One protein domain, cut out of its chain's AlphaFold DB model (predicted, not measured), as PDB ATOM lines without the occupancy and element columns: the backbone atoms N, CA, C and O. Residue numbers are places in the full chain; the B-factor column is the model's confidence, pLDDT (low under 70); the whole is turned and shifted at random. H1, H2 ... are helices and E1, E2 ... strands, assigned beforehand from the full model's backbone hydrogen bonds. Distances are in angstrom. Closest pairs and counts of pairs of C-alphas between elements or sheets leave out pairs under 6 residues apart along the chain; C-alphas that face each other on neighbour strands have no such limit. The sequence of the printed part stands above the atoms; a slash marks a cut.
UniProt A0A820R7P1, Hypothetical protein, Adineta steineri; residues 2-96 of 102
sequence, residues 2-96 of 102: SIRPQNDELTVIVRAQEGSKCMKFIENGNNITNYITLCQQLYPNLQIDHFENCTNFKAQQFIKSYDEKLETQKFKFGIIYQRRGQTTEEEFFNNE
ATOM      1  N   SER A   2     -19.937  73.728 257.470       36.16
ATOM      2  CA  SER A   2     -20.477  74.406 256.286       36.16
ATOM      3  C   SER A   2     -20.403  73.388 255.159       36.16
ATOM      4  O   SER A   2     -19.318  73.043 254.691       36.16
ATOM      5  N   ILE A   3     -21.550  72.776 254.881       43.59
ATOM      6  CA  ILE A   3     -21.719  71.705 253.905       43.59
ATOM      7  C   ILE A   3     -21.683  72.385 252.536       43.59
ATOM      8  O   ILE A   3     -22.623  73.086 252.170       43.59
ATOM      9  N   ARG A   4     -20.564  72.249 251.817       41.88
ATOM     10  CA  ARG A   4     -20.491  72.634 250.402       41.88
ATOM     11  C   ARG A   4     -21.334  71.637 249.589       41.88
ATOM     12  O   ARG A   4     -21.307  70.450 249.917       41.88
ATOM     13  N   PRO A   5     -22.105  72.088 248.585       44.59
ATOM     14  CA  PRO A   5     -22.939  71.195 247.792       44.59
ATOM     15  C   PRO A   5     -22.070  70.252 246.944       44.59
ATOM     16  O   PRO A   5     -21.045  70.653 246.408       44.59
ATOM     17  N   GLN A   6     -22.502  68.994 246.861       53.34
ATOM     18  CA  GLN A   6     -21.822  67.826 246.283       53.34
ATOM     19  C   GLN A   6     -21.819  67.762 244.737       53.34
ATOM     20  O   GLN A   6     -21.967  66.679 244.189       53.34
ATOM     21  N   ASN A   7     -21.637  68.876 244.024       55.94
ATOM     22  CA  ASN A   7     -21.371  68.864 242.576       55.94
ATOM     23  C   ASN A   7     -20.327  69.942 242.262       55.94
ATOM     24  O   ASN A   7     -20.665  71.126 242.218       55.94
ATOM     25  N   ASP A   8     -19.072  69.544 242.058       69.06
ATOM     26  CA  ASP A   8     -18.012  70.462 241.640       69.06
ATOM     27  C   ASP A   8     -18.205  70.789 240.144       69.06
ATOM     28  O   ASP A   8     -17.861  70.022 239.245       69.06
ATOM     29  N   GLU A   9     -18.870  71.916 239.870       76.69
ATOM     30  CA  GLU A   9     -19.047  72.447 238.516       76.69
ATOM     31  C   GLU A   9     -17.796  73.225 238.081       76.69
ATOM     32  O   GLU A   9     -17.466  74.270 238.649       76.69
ATOM     33  N   LEU A  10     -17.136  72.780 237.012       83.38
ATOM     34  CA  LEU A  10     -16.056  73.524 236.372       83.38
ATOM     35  C   LEU A  10     -16.631  74.463 235.307       83.38
ATOM     36  O   LEU A  10     -17.210  74.020 234.318       83.38
ATOM     37  N   THR A  11     -16.430  75.771 235.459       86.38
ATOM     38  CA  THR A  11     -16.759  76.748 234.405       86.38
ATOM     39  C   THR A  11     -15.510  77.093 233.603       86.38
ATOM     40  O   THR A  11     -14.524  77.567 234.164       86.38
ATOM     41  N   VAL A  12     -15.562  76.900 232.285       89.06
ATOM     42  CA  VAL A  12     -14.458  77.198 231.362       89.06
ATOM     43  C   VAL A  12     -14.861  78.337 230.435       89.06
ATOM     44  O   VAL A  12     -15.914  78.290 229.800       89.06
ATOM     45  N   ILE A  13     -13.996  79.349 230.336       92.00
ATOM     46  CA  ILE A  13     -14.155  80.490 229.428       92.00
ATOM     47  C   ILE A  13     -12.954  80.522 228.486       92.00
ATOM     48  O   ILE A  13     -11.824  80.724 228.932       92.00
ATOM     49  N   VAL A  14     -13.202  80.366 227.186       91.94
ATOM     50  CA  VAL A  14     -12.174  80.434 226.138       91.94
ATOM     51  C   VAL A  14     -12.393  81.689 225.308       91.94
ATOM     52  O   VAL A  14     -13.448  81.863 224.694       91.94
ATOM     53  N   ARG A  15     -11.381  82.558 225.299       91.06
ATOM     54  CA  ARG A  15     -11.353  83.823 224.557       91.06
ATOM     55  C   ARG A  15     -10.560  83.605 223.267       91.06
ATOM     56  O   ARG A  15      -9.389  83.243 223.341       91.06
ATOM     57  N   ALA A  16     -11.197  83.793 222.118       89.69
ATOM     58  CA  ALA A  16     -10.611  83.671 220.785       89.69
ATOM     59  C   ALA A  16     -10.830  84.971 219.990       89.69
ATOM     60  O   ALA A  16     -11.573  85.855 220.425       89.69
ATOM     61  N   GLN A  17     -10.186  85.112 218.830       86.81
ATOM     62  CA  GLN A  17     -10.328  86.321 218.006       86.81
ATOM     63  C   GLN A  17     -11.755  86.487 217.467       86.81
ATOM     64  O   GLN A  17     -12.237  87.606 217.323       86.81
ATOM     65  N   GLU A  18     -12.441  85.374 217.214       86.25
ATOM     66  CA  GLU A  18     -13.819  85.331 216.729       86.25
ATOM     67  C   GLU A  18     -14.845  85.598 217.842       86.25
ATOM     68  O   GLU A  18     -16.029  85.785 217.564       86.25
ATOM     69  N   GLY A  19     -14.407  85.605 219.104       86.94
ATOM     70  CA  GLY A  19     -15.243  85.848 220.272       86.94
ATOM     71  C   GLY A  19     -14.880  84.971 221.468       86.94
ATOM     72  O   GLY A  19     -13.932  84.186 221.454       86.94
ATOM     73  N   SER A  20     -15.667  85.095 222.532       90.75
ATOM     74  CA  SER A  20     -15.506  84.313 223.758       90.75
ATOM     75  C   SER A  20     -16.639  83.299 223.894       90.75
ATOM     76  O   SER A  20     -17.805  83.644 223.711       90.75
ATOM     77  N   LYS A  21     -16.313  82.054 224.253       91.75
ATOM     78  CA  LYS A  21     -17.289  80.999 224.571       91.75
ATOM     79  C   LYS A  21     -17.139  80.560 226.022       91.75
ATOM     80  O   LYS A  21     -16.026  80.499 226.542       91.75
ATOM     81  N   CYS A  22     -18.263  80.246 226.656       90.12
ATOM     82  CA  CYS A  22     -18.344  79.821 228.050       90.12
ATOM     83  C   CYS A  22     -19.179  78.542 228.152       90.12
ATOM     84  O   CYS A  22     -20.237  78.449 227.528       90.12
ATOM     85  N   MET A  23     -18.714  77.569 228.934       87.06
ATOM     86  CA  MET A  23     -19.448  76.336 229.208       87.06
ATOM     87  C   MET A  23     -19.162  75.839 230.618       87.06
ATOM     88  O   MET A  23     -18.066  76.019 231.152       87.06
ATOM     89  N   LYS A  24     -20.177  75.210 231.208       85.69
ATOM     90  CA  LYS A  24     -20.089  74.535 232.497       85.69
ATOM     91  C   LYS A  24     -19.978  73.035 232.283       85.69
ATOM     92  O   LYS A  24     -20.743  72.464 231.509       85.69
ATOM     93  N   PHE A  25     -19.063  72.420 233.006       80.25
ATOM     94  CA  PHE A  25     -18.850  70.985 233.047       80.25
ATOM     95  C   PHE A  25     -19.190  70.491 234.446       80.25
ATOM     96  O   PHE A  25     -18.829  71.121 235.436       80.25
ATOM     97  N   ILE A  26     -19.903  69.373 234.517       75.19
ATOM     98  CA  ILE A  26     -20.211  68.701 235.778       75.19
ATOM     99  C   ILE A  26     -19.263  67.511 235.874       75.19
ATOM    100  O   ILE A  26     -19.216  66.697 234.947       75.19
ATOM    101  N   GLU A  27     -18.530  67.395 236.979       66.19
ATOM    102  CA  GLU A  27     -17.650  66.256 237.270       66.19
ATOM    103  C   GLU A  27     -18.450  64.977 237.590       66.19
ATOM    104  O   GLU A  27     -18.365  64.394 238.664       66.19
ATOM    105  N   ASN A  28     -19.247  64.490 236.638       55.97
ATOM    106  CA  ASN A  28     -19.952  63.215 236.759       55.97
ATOM    107  C   ASN A  28     -19.063  62.075 236.251       55.97
ATOM    108  O   ASN A  28     -19.330  61.521 235.189       55.97
ATOM    109  N   GLY A  29     -17.976  61.759 236.965       54.84
ATOM    110  CA  GLY A  29     -17.153  60.546 236.776       54.84
ATOM    111  C   GLY A  29     -16.438  60.371 235.422       54.84
ATOM    112  O   GLY A  29     -15.542  59.538 235.304       54.84
ATOM    113  N   ASN A  30     -16.773  61.174 234.413       51.38
ATOM    114  CA  ASN A  30     -16.123  61.243 233.117       51.38
ATOM    115  C   ASN A  30     -15.112  62.389 233.134       51.38
ATOM    116  O   ASN A  30     -15.401  63.506 232.721       51.38
ATOM    117  N   ASN A  31     -13.935  62.068 233.669       53.50
ATOM    118  CA  ASN A  31     -12.624  62.596 233.302       53.50
ATOM    119  C   ASN A  31     -12.608  63.968 232.599       53.50
ATOM    120  O   ASN A  31     -12.550  64.059 231.371       53.50
ATOM    121  N   ILE A  32     -12.523  65.036 233.394       59.09
ATOM    122  CA  ILE A  32     -11.897  66.285 232.955       59.09
ATOM    123  C   ILE A  32     -10.400  65.986 232.799       59.09
ATOM    124  O   ILE A  32      -9.618  66.142 233.730       59.09
ATOM    125  N   THR A  33     -10.000  65.432 231.656       61.38
ATOM    126  CA  THR A  33      -8.648  64.875 231.481       61.38
ATOM    127  C   THR A  33      -7.622  65.881 230.978       61.38
ATOM    128  O   THR A  33      -6.437  65.687 231.232       61.38
ATOM    129  N   ASN A  34      -8.028  66.939 230.262       79.25
ATOM    130  CA  ASN A  34      -7.085  67.907 229.691       79.25
ATOM    131  C   ASN A  34      -7.753  69.254 229.347       79.25
ATOM    132  O   ASN A  34      -8.837  69.291 228.776       79.25
ATOM    133  N   TYR A  35      -7.074  70.373 229.609       83.38
ATOM    134  CA  TYR A  35      -7.516  71.704 229.174       83.38
ATOM    135  C   TYR A  35      -7.699  71.797 227.650       83.38
ATOM    136  O   TYR A  35      -8.617  72.464 227.181       83.38
ATOM    137  N   ILE A  36      -6.873  71.086 226.874       87.75
ATOM    138  CA  ILE A  36      -6.939  71.088 225.403       87.75
ATOM    139  C   ILE A  36      -8.269  70.507 224.915       87.75
ATOM    140  O   ILE A  36      -8.911  71.103 224.051       87.75
ATOM    141  N   THR A  37      -8.724  69.392 225.493       86.44
ATOM    142  CA  THR A  37      -9.978  68.752 225.067       86.44
ATOM    143  C   THR A  37     -11.187  69.625 225.397       86.44
ATOM    144  O   THR A  37     -12.091  69.743 224.572       86.44
ATOM    145  N   LEU A  38     -11.175  70.320 226.541       87.75
ATOM    146  CA  LEU A  38     -12.214  71.297 226.899       87.75
ATOM    147  C   LEU A  38     -12.252  72.470 225.909       87.75
ATOM    148  O   LEU A  38     -13.323  72.891 225.467       87.75
ATOM    149  N   CYS A  39     -11.089  72.995 225.520       88.19
ATOM    150  CA  CYS A  39     -11.021  74.078 224.543       88.19
ATOM    151  C   CYS A  39     -11.482  73.629 223.151       88.19
ATOM    152  O   CYS A  39     -12.200  74.377 222.489       88.19
ATOM    153  N   GLN A  40     -11.144  72.406 222.733       89.56
ATOM    154  CA  GLN A  40     -11.597  71.823 221.467       89.56
ATOM    155  C   GLN A  40     -13.110  71.573 221.438       89.56
ATOM    156  O   GLN A  40     -13.740  71.752 220.401       89.56
ATOM    157  N   GLN A  41     -13.733  71.237 222.569       88.06
ATOM    158  CA  GLN A  41     -15.196  71.151 222.650       88.06
ATOM    159  C   GLN A  41     -15.874  72.504 222.393       88.06
ATOM    160  O   GLN A  41     -16.922  72.558 221.751       88.06
ATOM    161  N   LEU A  42     -15.271  73.606 222.852       88.88
ATOM    162  CA  LEU A  42     -15.775  74.957 222.581       88.88
ATOM    163  C   LEU A  42     -15.444  75.424 221.161       88.88
ATOM    164  O   LEU A  42     -16.261  76.088 220.511       88.88
ATOM    165  N   TYR A  43     -14.261  75.070 220.668       90.88
ATOM    166  CA  TYR A  43     -13.739  75.441 219.360       90.88
ATOM    167  C   TYR A  43     -13.164  74.207 218.646       90.88
ATOM    168  O   TYR A  43     -11.971  73.937 218.762       90.88
ATOM    169  N   PRO A  44     -13.979  73.481 217.856       89.06
ATOM    170  CA  PRO A  44     -13.569  72.212 217.241       89.06
ATOM    171  C   PRO A  44     -12.339  72.293 216.332       89.06
ATOM    172  O   PRO A  44     -11.607  71.320 216.192       89.06
ATOM    173  N   ASN A  45     -12.090  73.459 215.734       88.88
ATOM    174  CA  ASN A  45     -10.975  73.681 214.808       88.88
ATOM    175  C   ASN A  45      -9.691  74.164 215.506       88.88
ATOM    176  O   ASN A  45      -8.735  74.554 214.841       88.88
ATOM    177  N   LEU A  46      -9.676  74.196 216.840       87.75
ATOM    178  CA  LEU A  46      -8.566  74.720 217.619       87.75
ATOM    179  C   LEU A  46      -7.430  73.689 217.692       87.75
ATOM    180  O   LEU A  46      -7.570  72.619 218.289       87.75
ATOM    181  N   GLN A  47      -6.292  74.026 217.089       89.94
ATOM    182  CA  GLN A  47      -5.064  73.241 217.181       89.94
ATOM    183  C   GLN A  47      -4.165  73.853 218.258       89.94
ATOM    184  O   GLN A  47      -3.650  74.954 218.083       89.94
ATOM    185  N   ILE A  48      -4.038  73.166 219.396       88.38
ATOM    186  CA  ILE A  48      -3.200  73.581 220.527       88.38
ATOM    187  C   ILE A  48      -2.330  72.404 220.935       88.38
ATOM    188  O   ILE A  48      -2.852  71.346 221.282       88.38
ATOM    189  N   ASP A  49      -1.020  72.630 220.958       88.50
ATOM    190  CA  ASP A  49      -0.052  71.635 221.420       88.50
ATOM    191  C   ASP A  49       0.114  71.674 222.945       88.50
ATOM    192  O   ASP A  49       0.211  70.636 223.596       88.50
ATOM    193  N   HIS A  50       0.141  72.874 223.533       88.12
ATOM    194  CA  HIS A  50       0.279  73.073 224.974       88.12
ATOM    195  C   HIS A  50      -0.244  74.445 225.417       88.12
ATOM    196  O   HIS A  50      -0.409  75.361 224.614       88.12
ATOM    197  N   PHE A  51      -0.478  74.577 226.724       89.06
ATOM    198  CA  PHE A  51      -0.769  75.849 227.376       89.06
ATOM    199  C   PHE A  51       0.413  76.294 228.225       89.06
ATOM    200  O   PHE A  51       1.088  75.477 228.851       89.06
ATOM    201  N   GLU A  52       0.593  77.606 228.311       90.38
ATOM    202  CA  GLU A  52       1.484  78.226 229.279       90.38
ATOM    203  C   GLU A  52       0.677  78.850 230.418       90.38
ATOM    204  O   GLU A  52      -0.400  79.419 230.221       90.38
ATOM    205  N   ASN A  53       1.217  78.762 231.632       89.44
ATOM    206  CA  ASN A  53       0.597  79.387 232.789       89.44
ATOM    207  C   ASN A  53       0.777  80.903 232.737       89.44
ATOM    208  O   ASN A  53       1.878  81.411 232.527       89.44
ATOM    209  N   CYS A  54      -0.293  81.638 233.030       89.69
ATOM    210  CA  CYS A  54      -0.198  83.082 233.165       89.69
ATOM    211  C   CYS A  54       0.457  83.441 234.510       89.69
ATOM    212  O   CYS A  54      -0.176  83.367 235.560       89.69
ATOM    213  N   THR A  55       1.732  83.829 234.484       93.38
ATOM    214  CA  THR A  55       2.531  84.148 235.685       93.38
ATOM    215  C   THR A  55       2.451  85.617 236.110       93.38
ATOM    216  O   THR A  55       2.990  86.005 237.146       93.38
ATOM    217  N   ASN A  56       1.779  86.464 235.330       93.50
ATOM    218  CA  ASN A  56       1.699  87.895 235.589       93.50
ATOM    219  C   ASN A  56       0.685  88.208 236.703       93.50
ATOM    220  O   ASN A  56      -0.513  87.987 236.544       93.50
ATOM    221  N   PHE A  57       1.137  88.834 237.791       92.94
ATOM    222  CA  PHE A  57       0.275  89.244 238.909       92.94
ATOM    223  C   PHE A  57      -0.860  90.208 238.520       92.94
ATOM    224  O   PHE A  57      -1.882  90.260 239.198       92.94
ATOM    225  N   LYS A  58      -0.715  90.962 237.422       95.50
ATOM    226  CA  LYS A  58      -1.757  91.858 236.890       95.50
ATOM    227  C   LYS A  58      -2.658  91.196 235.843       95.50
ATOM    228  O   LYS A  58      -3.570  91.849 235.342       95.50
ATOM    229  N   ALA A  59      -2.445  89.919 235.516       93.44
ATOM    230  CA  ALA A  59      -3.192  89.217 234.471       93.44
ATOM    231  C   ALA A  59      -4.707  89.306 234.661       93.44
ATOM    232  O   ALA A  59      -5.430  89.595 233.713       93.44
ATOM    233  N   GLN A  60      -5.187  89.136 235.893       91.06
ATOM    234  CA  GLN A  60      -6.617  89.208 236.203       91.06
ATOM    235  C   GLN A  60      -7.222  90.574 235.860       91.06
ATOM    236  O   GLN A  60      -8.325  90.636 235.321       91.06
ATOM    237  N   GLN A  61      -6.495  91.667 236.124       93.62
ATOM    238  CA  GLN A  61      -6.945  93.018 235.782       93.62
ATOM    239  C   GLN A  61      -7.034  93.189 234.265       93.62
ATOM    240  O   GLN A  61      -8.030  93.703 233.769       93.62
ATOM    241  N   PHE A  62      -6.036  92.701 233.525       92.50
ATOM    242  CA  PHE A  62      -6.041  92.777 232.065       92.50
ATOM    243  C   PHE A  62      -7.136  91.920 231.428       92.50
ATOM    244  O   PHE A  62      -7.797  92.392 230.508       92.50
ATOM    245  N   ILE A  63      -7.370  90.706 231.934       92.00
ATOM    246  CA  ILE A  63      -8.460  89.833 231.473       92.00
ATOM    247  C   ILE A  63      -9.810  90.511 231.712       92.00
ATOM    248  O   ILE A  63     -10.632  90.579 230.803       92.00
ATOM    249  N   LYS A  64     -10.017  91.079 232.905       90.44
ATOM    250  CA  LYS A  64     -11.242  91.814 233.231       90.44
ATOM    251  C   LYS A  64     -11.455  93.004 232.293       90.44
ATOM    252  O   LYS A  64     -12.512  93.127 231.688       90.44
ATOM    253  N   SER A  65     -10.442  93.856 232.133       90.31
ATOM    254  CA  SER A  65     -10.536  95.017 231.242       90.31
ATOM    255  C   SER A  65     -10.732  94.628 229.775       90.31
ATOM    256  O   SER A  65     -11.330  95.396 229.028       90.31
ATOM    257  N   TYR A  66     -10.235  93.463 229.350       88.50
ATOM    258  CA  TYR A  66     -10.489  92.927 228.016       88.50
ATOM    259  C   TYR A  66     -11.966  92.558 227.835       88.50
ATOM    260  O   TYR A  66     -12.571  92.988 226.853       88.50
ATOM    261  N   ASP A  67     -12.553  91.835 228.793       88.12
ATOM    262  CA  ASP A  67     -13.958  91.416 228.731       88.12
ATOM    263  C   ASP A  67     -14.924  92.615 228.802       88.12
ATOM    264  O   ASP A  67     -15.907  92.667 228.067       88.12
ATOM    265  N   GLU A  68     -14.617  93.622 229.624       85.88
ATOM    266  CA  GLU A  68     -15.453  94.823 229.799       85.88
ATOM    267  C   GLU A  68     -15.337  95.830 228.637       85.88
ATOM    268  O   GLU A  68     -16.155  96.742 228.518       85.88
ATOM    269  N   LYS A  69     -14.342  95.697 227.746       71.44
ATOM    270  CA  LYS A  69     -14.057  96.692 226.693       71.44
ATOM    271  C   LYS A  69     -15.213  96.892 225.703       71.44
ATOM    272  O   LYS A  69     -15.313  97.960 225.098       71.44
ATOM    273  N   LEU A  70     -16.058  95.880 225.517       65.81
ATOM    274  CA  LEU A  70     -17.217  95.944 224.621       65.81
ATOM    275  C   LEU A  70     -18.458  96.554 225.288       65.81
ATOM    276  O   LEU A  70     -19.388  96.957 224.592       65.81
ATOM    277  N   GLU A  71     -18.464  96.696 226.613       66.62
ATOM    278  CA  GLU A  71     -19.539  97.349 227.356       66.62
ATOM    279  C   GLU A  71     -19.282  98.857 227.442       66.62
ATOM    280  O   GLU A  71     -18.978  99.422 228.497       66.62
ATOM    281  N   THR A  72     -19.402  99.570 226.320       67.69
ATOM    282  CA  THR A  72     -19.452 101.034 226.393       67.69
ATOM    283  C   THR A  72     -20.747 101.456 227.080       67.69
ATOM    284  O   THR A  72     -21.788 101.559 226.443       67.69
ATOM    285  N   GLN A  73     -20.675 101.790 228.370       69.50
ATOM    286  CA  GLN A  73     -21.799 102.354 229.139       69.50
ATOM    287  C   GLN A  73     -22.158 103.797 228.722       69.50
ATOM    288  O   GLN A  73     -22.970 104.465 229.359       69.50
ATOM    289  N   LYS A  74     -21.514 104.323 227.674       83.38
ATOM    290  CA  LYS A  74     -21.718 105.678 227.165       83.38
ATOM    291  C   LYS A  74     -22.575 105.614 225.913       83.38
ATOM    292  O   LYS A  74     -22.078 105.309 224.834       83.38
ATOM    293  N   PHE A  75     -23.842 105.963 226.067       86.19
ATOM    294  CA  PHE A  75     -24.777 106.077 224.959       86.19
ATOM    295  C   PHE A  75     -24.951 107.543 224.562       86.19
ATOM    296  O   PHE A  75     -24.887 108.442 225.401       86.19
ATOM    297  N   LYS A  76     -25.166 107.784 223.269       92.62
ATOM    298  CA  LYS A  76     -25.566 109.088 222.740       92.62
ATOM    299  C   LYS A  76     -26.901 108.900 222.048       92.62
ATOM    300  O   LYS A  76     -26.996 108.112 221.112       92.62
ATOM    301  N   PHE A  77     -27.908 109.617 222.518       94.12
ATOM    302  CA  PHE A  77     -29.236 109.603 221.926       94.12
ATOM    303  C   PHE A  77     -29.494 110.963 221.288       94.12
ATOM    304  O   PHE A  77     -29.233 111.996 221.904       94.12
ATOM    305  N   GLY A  78     -29.979 110.958 220.048       93.94
ATOM    306  CA  GLY A  78     -30.513 112.155 219.411       93.94
ATOM    307  C   GLY A  78     -31.969 112.329 219.821       93.94
ATOM    308  O   GLY A  78     -32.758 111.400 219.666       93.94
ATOM    309  N   ILE A  79     -32.321 113.502 220.340       92.62
ATOM    310  CA  ILE A  79     -33.714 113.898 220.555       92.62
ATOM    311  C   ILE A  79     -34.000 115.013 219.558       92.62
ATOM    312  O   ILE A  79     -33.314 116.033 219.560       92.62
ATOM    313  N   ILE A  80     -34.985 114.797 218.691       92.19
ATOM    314  CA  ILE A  80     -35.366 115.735 217.637       92.19
ATOM    315  C   ILE A  80     -36.822 116.125 217.866       92.19
ATOM    316  O   ILE A  80     -37.688 115.267 218.037       92.19
ATOM    317  N   TYR A  81     -37.084 117.427 217.886       92.12
ATOM    318  CA  TYR A  81     -38.438 117.957 217.949       92.12
ATOM    319  C   TYR A  81     -39.048 117.947 216.544       92.12
ATOM    320  O   TYR A  81     -38.431 118.462 215.618       92.12
ATOM    321  N   GLN A  82     -40.251 117.392 216.379       93.00
ATOM    322  CA  GLN A  82     -40.968 117.368 215.100       93.00
ATOM    323  C   GLN A  82     -42.293 118.123 215.214       93.00
ATOM    324  O   GLN A  82     -43.149 117.793 216.038       93.00
ATOM    325  N   ARG A  83     -42.496 119.113 214.340       90.06
ATOM    326  CA  ARG A  83     -43.771 119.827 214.197       90.06
ATOM    327  C   ARG A  83     -44.700 119.099 213.220       90.06
ATOM    328  O   ARG A  83     -44.260 118.372 212.330       90.06
ATOM    329  N   ARG A  84     -46.014 119.317 213.362       90.00
ATOM    330  CA  ARG A  84     -47.025 118.727 212.468       90.00
ATOM    331  C   ARG A  84     -46.748 119.134 211.018       90.00
ATOM    332  O   ARG A  84     -46.681 120.321 210.721       90.00
ATOM    333  N   GLY A  85     -46.659 118.143 210.134       90.75
ATOM    334  CA  GLY A  85     -46.463 118.356 208.699       90.75
ATOM    335  C   GLY A  85     -45.006 118.481 208.255       90.75
ATOM    336  O   GLY A  85     -44.783 118.506 207.052       90.75
ATOM    337  N   GLN A  86     -44.034 118.502 209.177       94.00
ATOM    338  CA  GLN A  86     -42.625 118.399 208.796       94.00
ATOM    339  C   GLN A  86     -42.325 116.981 208.306       94.00
ATOM    340  O   GLN A  86     -42.707 116.004 208.964       94.00
ATOM    341  N   THR A  87     -41.656 116.874 207.162       94.19
ATOM    342  CA  THR A  87     -41.355 115.589 206.505       94.19
ATOM    343  C   THR A  87     -39.915 115.466 206.020       94.19
ATOM    344  O   THR A  87     -39.496 114.357 205.689       94.19
ATOM    345  N   THR A  88     -39.150 116.560 205.999       93.75
ATOM    346  CA  THR A  88     -37.752 116.562 205.550       93.75
ATOM    347  C   THR A  88     -36.784 116.700 206.727       93.75
ATOM    348  O   THR A  88     -37.115 117.284 207.760       93.75
ATOM    349  N   GLU A  89     -35.561 116.177 206.582       92.81
ATOM    350  CA  GLU A  89     -34.519 116.315 207.613       92.81
ATOM    351  C   GLU A  89     -34.198 117.786 207.902       92.81
ATOM    352  O   GLU A  89     -34.071 118.177 209.062       92.81
ATOM    353  N   GLU A  90     -34.134 118.618 206.858       92.38
ATOM    354  CA  GLU A  90     -33.894 120.058 206.978       92.38
ATOM    355  C   GLU A  90     -34.926 120.725 207.897       92.38
ATOM    356  O   GLU A  90     -34.565 121.478 208.800       92.38
ATOM    357  N   GLU A  91     -36.208 120.391 207.737       90.50
ATOM    358  CA  GLU A  91     -37.277 120.915 208.586       90.50
ATOM    359  C   GLU A  91     -37.140 120.460 210.046       90.50
ATOM    360  O   GLU A  91     -37.405 121.243 210.962       90.50
ATOM    361  N   PHE A  92     -36.714 119.219 210.285       89.94
ATOM    362  CA  PHE A  92     -36.543 118.685 211.637       89.94
ATOM    363  C   PHE A  92     -35.386 119.344 212.401       89.94
ATOM    364  O   PHE A  92     -35.514 119.597 213.602       89.94
ATOM    365  N   PHE A  93     -34.276 119.648 211.721       93.25
ATOM    366  CA  PHE A  93     -33.101 120.274 212.340       93.25
ATOM    367  C   PHE A  93     -33.174 121.806 212.400       93.25
ATOM    368  O   PHE A  93     -32.476 122.407 213.214       93.25
ATOM    369  N   ASN A  94     -34.043 122.446 211.608       92.62
ATOM    370  CA  ASN A  94     -34.197 123.906 211.559       92.62
ATOM    371  C   ASN A  94     -35.321 124.441 212.479       92.62
ATOM    372  O   ASN A  94     -36.022 125.411 212.177       92.62
ATOM    373  N   ASN A  95     -35.554 123.771 213.609       90.06
ATOM    374  CA  ASN A  95     -36.541 124.188 214.603       90.06
ATOM    375  C   ASN A  95     -35.919 125.172 215.609       90.06
ATOM    376  O   ASN A  95     -35.256 124.756 216.551       90.06
ATOM    377  N   GLU A  96     -36.183 126.475 215.452       89.12
ATOM    378  CA  GLU A  96     -35.714 127.513 216.395       89.12
ATOM    379  C   GLU A  96     -36.465 127.507 217.740       89.12
ATOM    380  O   GLU A  96     -35.956 127.991 218.748       89.12
TER     381      GLU A  96
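Overview. This is residues 2 to 96 of the 102 residues of the protein "Hypothetical protein" of Adineta steineri (UniProt A0A820R7P1). A small head at one end of the model is a twisted two-stranded hairpin, E1 and E2, with the short helix H1 over it; from there the rest strings out as an arm through H2 to the small helix H3 at the far end. Residues 52 to 62 and 68 to 79 stand free along this arm, and H2 lies between the head and H3 without touching another helix. The printed part has 95 residues in the order E1, E2, H1, H2, H3; the class is mixed, helices and strands, with under half of the residues in named elements. The whole is extended, with a radius of gyration of the C-alphas of 24.7 A and spans of 71 by 37 by 31 A.

Along the chain. E1, residues 9 to 16, begins at C-alpha 9 (-19.047, 72.447, 238.516) and is 22.6 A long. E2, residues 19 to 26, is 23.6 A long. H1 is residues 35 to 42, 11.1 A; H2 is residues 59 to 68, 14.3 A. H3, residues 89 to 93, ends at C-alpha 93 (-33.101, 120.274, 212.340).

Arrangement. E1 and E2 form a hairpin, antiparallel at 164 degrees, with N 12 and O 23 at 2.9 A and N 25 and O 10 at 2.8 A, within hydrogen-bond range. The closest C-alphas of E1 and H1 are those of Val 14 and Cys 39, 6.7 A apart; those of E2 and H1 are Lys 21 and Leu 42, 6.5 A. H1 and H2 are apart, and so are H2 and H3. In H1, H2 and H3 every O i to N i+4 pair is within hydrogen-bond range.

Size, cuts and confidence. The C-alphas farthest apart, those of Gly 29 and Glu 96, are 72.4 A apart. The printed part has no cut. The links H1 to H2, 16 residues, and H2 to H3, 20 residues, are long. The mean pLDDT of the printed part is 83.0; residues 2 to 8, 27 to 33 and 70 to 73 are under 70.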